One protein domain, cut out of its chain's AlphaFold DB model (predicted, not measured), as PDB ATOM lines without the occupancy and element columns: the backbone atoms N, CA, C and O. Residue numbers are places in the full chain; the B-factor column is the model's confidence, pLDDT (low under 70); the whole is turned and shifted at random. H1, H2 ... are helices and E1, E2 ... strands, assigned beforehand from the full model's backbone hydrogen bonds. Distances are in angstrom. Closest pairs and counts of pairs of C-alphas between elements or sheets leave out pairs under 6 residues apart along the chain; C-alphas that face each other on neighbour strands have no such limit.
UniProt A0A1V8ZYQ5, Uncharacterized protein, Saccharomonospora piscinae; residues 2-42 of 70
ATOM      1  N   ILE A   2     217.978 201.010 289.837       80.19
ATOM      2  CA  ILE A   2     217.790 199.905 288.887       80.19
ATOM      3  C   ILE A   2     217.733 200.516 287.484       80.19
ATOM      4  O   ILE A   2     216.974 201.456 287.257       80.19
ATOM      5  N   VAL A   3     218.563 200.027 286.563       86.81
ATOM      6  CA  VAL A   3     218.540 200.458 285.160       86.81
ATOM      7  C   VAL A   3     217.492 199.627 284.433       86.81
ATOM      8  O   VAL A   3     217.615 198.409 284.360       86.81
ATOM      9  N   MET A   4     216.472 200.293 283.900       94.75
ATOM     10  CA  MET A   4     215.455 199.645 283.079       94.75
ATOM     11  C   MET A   4     215.903 199.591 281.622       94.75
ATOM     12  O   MET A   4     216.500 200.536 281.105       94.75
ATOM     13  N   PHE A   5     215.581 198.494 280.950       95.69
ATOM     14  CA  PHE A   5     215.881 198.251 279.549       95.69
ATOM     15  C   PHE A   5     214.593 198.192 278.733       95.69
ATOM     16  O   PHE A   5     213.653 197.475 279.074       95.69
ATOM     17  N   VAL A   6     214.564 198.922 277.621       95.31
ATOM     18  CA  VAL A   6     213.413 199.026 276.717       95.31
ATOM     19  C   VAL A   6     213.724 198.371 275.378       95.31
ATOM     20  O   VAL A   6     214.835 198.497 274.863       95.31
ATOM     21  N   ARG A   7     212.734 197.682 274.792       96.06
ATOM     22  CA  ARG A   7     212.875 197.097 273.454       96.06
ATOM     23  C   ARG A   7     212.784 198.201 272.409       96.06
ATOM     24  O   ARG A   7     211.795 198.936 272.337       96.06
ATOM     25  N   VAL A   8     213.802 198.279 271.565       95.38
ATOM     26  CA  VAL A   8     213.881 199.240 270.469       95.38
ATOM     27  C   VAL A   8     214.072 198.543 269.133       95.38
ATOM     28  O   VAL A   8     214.464 197.376 269.075       95.38
ATOM     29  N   LYS A   9     213.793 199.276 268.059       94.31
ATOM     30  CA  LYS A   9     214.140 198.932 266.687       94.31
ATOM     31  C   LYS A   9     215.067 200.000 266.122       94.31
ATOM     32  O   LYS A   9     214.773 201.191 266.224       94.31
ATOM     33  N   ASP A  10     216.154 199.562 265.506       93.75
ATOM     34  CA  ASP A  10     216.998 200.413 264.674       93.75
ATOM     35  C   ASP A  10     216.363 200.531 263.275       93.75
ATOM     36  O   ASP A  10     216.176 199.510 262.605       93.75
ATOM     37  N   PRO A  11     215.982 201.740 262.824       90.94
ATOM     38  CA  PRO A  11     215.346 201.932 261.526       90.94
ATOM     39  C   PRO A  11     216.292 201.664 260.348       90.94
ATOM     40  O   PRO A  11     215.810 201.307 259.278       90.94
ATOM     41  N   SER A  12     217.610 201.798 260.538       90.81
ATOM     42  CA  SER A  12     218.601 201.611 259.471       90.81
ATOM     43  C   SER A  12     218.844 200.133 259.156       90.81
ATOM     44  O   SER A  12     218.909 199.744 257.993       90.81
ATOM     45  N   THR A  13     218.919 199.288 260.185       89.19
ATOM     46  CA  THR A  13     219.214 197.852 260.044       89.19
ATOM     47  C   THR A  13     217.978 196.959 260.177       89.19
ATOM     48  O   THR A  13     217.969 195.802 259.750       89.19
ATOM     49  N   GLY A  14     216.908 197.478 260.784       89.44
ATOM     50  CA  GLY A  14     215.699 196.731 261.115       89.44
ATOM     51  C   GLY A  14     215.837 195.817 262.337       89.44
ATOM     52  O   GLY A  14     214.880 195.108 262.656       89.44
ATOM     53  N   HIS A  15     216.989 195.813 263.019       90.38
ATOM     54  CA  HIS A  15     217.242 194.972 264.188       90.38
ATOM     55  C   HIS A  15     216.453 195.424 265.413       90.38
ATOM     56  O   HIS A  15     216.295 196.617 265.662       90.38
ATOM     57  N   GLU A  16     216.001 194.452 266.210       93.94
ATOM     58  CA  GLU A  16     215.314 194.711 267.473       93.94
ATOM     59  C   GLU A  16     216.150 194.223 268.662       93.94
ATOM     60  O   GLU A  16     216.451 193.033 268.779       93.94
ATOM     61  N   PHE A  17     216.467 195.107 269.600       94.56
ATOM     62  CA  PHE A  17     217.289 194.803 270.776       94.56
ATOM     63  C   PHE A  17     216.892 195.686 271.956       94.56
ATOM     64  O   PHE A  17     216.097 196.611 271.804       94.56
ATOM     65  N   ASP A  18     217.396 195.363 273.141       95.25
ATOM     66  CA  ASP A  18     217.121 196.127 274.350       95.25
ATOM     67  C   ASP A  18     218.254 197.123 274.621       95.25
ATOM     68  O   ASP A  18     219.431 196.793 274.470       95.25
ATOM     69  N   VAL A  19     217.896 198.334 275.041       94.75
ATOM     70  CA  VAL A  19     218.836 199.383 275.472       94.75
ATOM     71  C   VAL A  19     218.389 199.966 276.807       94.75
ATOM     72  O   VAL A  19     217.190 199.919 277.097       94.75
ATOM     73  N   PRO A  20     219.300 200.534 277.618       95.38
ATOM     74  CA  PRO A  20     218.914 201.298 278.797       95.38
ATOM     75  C   PRO A  20     217.905 202.390 278.438       95.38
ATOM     76  O   PRO A  20     218.044 203.063 277.417       95.38
ATOM     77  N   GLU A  21     216.910 202.620 279.286       93.50
ATOM     78  CA  GLU A  21     215.918 203.677 279.075       93.50
ATOM     79  C   GLU A  21     216.555 205.079 278.994       93.50
ATOM     80  O   GLU A  21     216.024 205.986 278.352       93.50
ATOM     81  N   THR A  22     217.728 205.234 279.604       93.19
ATOM     82  CA  THR A  22     218.532 206.457 279.625       93.19
ATOM     83  C   THR A  22     219.477 206.607 278.428       93.19
ATOM     84  O   THR A  22     220.205 207.600 278.362       93.19
ATOM     85  N   ASP A  23     219.488 205.664 277.478       94.00
ATOM     86  CA  ASP A  23     220.384 205.693 276.318       94.00
ATOM     87  C   ASP A  23     220.195 206.979 275.493       94.00
ATOM     88  O   ASP A  23     219.090 207.335 275.075       94.00
ATOM     89  N   TRP A  24     221.293 207.693 275.234       94.81
ATOM     90  CA  TRP A  24     221.278 208.975 274.523       94.81
ATOM     91  C   TRP A  24     220.732 208.864 273.094       94.81
ATOM     92  O   TRP A  24     220.189 209.836 272.566       94.81
ATOM     93  N   ARG A  25     220.817 207.683 272.468       93.88
ATOM     94  CA  ARG A  25     220.312 207.433 271.110       93.88
ATOM     95  C   ARG A  25     218.789 207.495 271.042       93.88
ATOM     96  O   ARG A  25     218.257 207.848 269.992       93.88
ATOM     97  N   LEU A  26     218.097 207.231 272.157       91.81
ATOM     98  CA  LEU A  26     216.649 207.437 272.274       91.81
ATOM     99  C   LEU A  26     216.292 208.925 272.182       91.81
ATOM    100  O   LEU A  26     215.337 209.281 271.502       91.81
ATOM    101  N   LYS A  27     217.087 209.799 272.815       91.19
ATOM    102  CA  LYS A  27     216.877 211.259 272.787       91.19
ATOM    103  C   LYS A  27     217.140 211.864 271.409       91.19
ATOM    104  O   LYS A  27     216.559 212.885 271.069       91.19
ATOM    105  N   GLN A  28     218.008 211.233 270.620       93.69
ATOM    106  CA  GLN A  28     218.304 211.641 269.245       93.69
ATOM    107  C   GLN A  28     217.401 210.971 268.199       93.69
ATOM    108  O   GLN A  28     217.698 211.052 267.010       93.69
ATOM    109  N   SER A  29     216.346 210.259 268.618       91.50
ATOM    110  CA  SER A  29     215.438 209.533 267.717       91.50
ATOM    111  C   SER A  29     216.151 208.563 266.763       91.50
ATOM    112  O   SER A  29     215.644 208.249 265.689       91.50
ATOM    113  N   ARG A  30     217.333 208.063 267.152       93.75
ATOM    114  CA  ARG A  30     218.089 207.080 266.359       93.75
ATOM    115  C   ARG A  30     217.489 205.686 266.465       93.75
ATOM    116  O   ARG A  30     217.673 204.882 265.561       93.75
ATOM    117  N   PHE A  31     216.773 205.410 267.553       95.25
ATOM    118  CA  PHE A  31     216.035 204.171 267.762       95.25
ATOM    119  C   PHE A  31     214.577 204.463 268.097       95.25
ATOM    120  O   PHE A  31     214.273 205.415 268.814       95.25
ATOM    121  N   THR A  32     213.688 203.582 267.653       94.00
ATOM    122  CA  THR A  32     212.256 203.670 267.945       94.00
ATOM    123  C   THR A  32     211.890 202.631 268.994       94.00
ATOM    124  O   THR A  32     212.211 201.454 268.834       94.00
ATOM    125  N   ARG A  33     211.195 203.030 270.064       93.44
ATOM    126  CA  ARG A  33     210.620 202.074 271.025       93.44
ATOM    127  C   ARG A  33     209.553 201.239 270.318       93.44
ATOM    128  O   ARG A  33     208.697 201.790 269.633       93.44
ATOM    129  N   VAL A  34     209.585 199.919 270.479       93.06
ATOM    130  CA  VAL A  34     208.636 199.018 269.808       93.06
ATOM    131  C   VAL A  34     208.017 198.036 270.785       93.06
ATOM    132  O   VAL A  34     208.649 197.632 271.756       93.06
ATOM    133  N   LYS A  35     206.787 197.603 270.473       88.25
ATOM    134  CA  LYS A  35     206.096 196.502 271.164       88.25
ATOM    135  C   LYS A  35     206.003 196.705 272.682       88.25
ATOM    136  O   LYS A  35     206.121 195.735 273.416       88.25
ATOM    137  N   GLN A  36     205.786 197.938 273.137       87.88
ATOM    138  CA  GLN A  36     205.764 198.283 274.566       87.88
ATOM    139  C   GLN A  36     204.761 197.443 275.370       87.88
ATOM    140  O   GLN A  36     205.087 197.011 276.466       87.88
ATOM    141  N   ASP A  37     203.603 197.136 274.781       88.06
ATOM    142  CA  ASP A  37     202.569 196.268 275.363       88.06
ATOM    143  C   ASP A  37     203.075 194.827 275.602       88.06
ATOM    144  O   ASP A  37     202.969 194.264 276.685       88.06
ATOM    145  N   ARG A  38     203.763 194.243 274.609       87.81
ATOM    146  CA  ARG A  38     204.311 192.874 274.701       87.81
ATOM    147  C   ARG A  38     205.640 192.796 275.456       87.81
ATOM    148  O   ARG A  38     206.022 191.737 275.946       87.81
ATOM    149  N   TYR A  39     206.388 193.889 275.467       87.69
ATOM    150  CA  TYR A  39     207.761 193.967 275.938       87.69
ATOM    151  C   TYR A  39     207.926 195.193 276.838       87.69
ATOM    152  O   TYR A  39     208.579 196.161 276.429       87.69
ATOM    153  N   PRO A  40     207.393 195.134 278.074       90.94
ATOM    154  CA  PRO A  40     207.569 196.205 279.044       90.94
ATOM    155  C   PRO A  40     209.056 196.397 279.393       90.94
ATOM    156  O   PRO A  40     209.893 195.542 279.042       90.94
ATOM    157  N   PRO A  41     209.404 197.522 280.048       93.00
ATOM    158  CA  PRO A  41     210.733 197.735 280.604       93.00
ATOM    159  C   PRO A  41     211.120 196.611 281.574       93.00
ATOM    160  O   PRO A  41     210.298 196.162 282.369       93.00
ATOM    161  N   VAL A  42     212.366 196.149 281.490       93.25
ATOM    162  CA  VAL A  42     212.900 195.036 282.295       93.25
ATOM    163  C   VAL A  42     214.229 195.419 282.938       93.25
ATOM    164  O   VAL A  42     214.955 196.249 282.403       93.25
TER     165      VAL A  42
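This is residues 2 to 42 of the 70 residues of an uncharacterized protein of Saccharomonospora piscinae (UniProt A0A1V8ZYQ5). With little regular structure, this flat domain is a hairpin of two strands, E1 and E2, then a short helix, H1, and a long stretch that comes back beside E1 with residues 32 to 33. The printed part has 41 residues, 14 of them, under half, in E1, E2 and H1, in that order; the sheet E1 - E2 is antiparallel and the class mixed. It is compact, with a radius of gyration of the C-alphas of 9.6 A and spans of 28 by 22 by 12 A.

E1, residues 5 to 9, and E2, residues 16 to 20, form an antiparallel hairpin at 144 degrees, with N 8 and O 17 at 2.8 A, within hydrogen-bond range. H1, residues 24 to 27, is apart from E1; it is too short for an O i to N i+4 pair, and its one O i to N i+3 pair is within range. Residues 8 to 9 of E1 pair antiparallel with residues 32 to 33.

E1 begins at C-alpha 5 (215.881, 198.251, 279.549) and spans 13.0 A, E2 13.6 A. H1, 5.3 A, ends at C-alpha 27 (216.877, 211.259, 272.787).

The C-alphas of Ile 2 and Ser 12, the two farthest apart, are 29.5 A apart. The printed part has no cut, and no printed residue is under 70 in pLDDT.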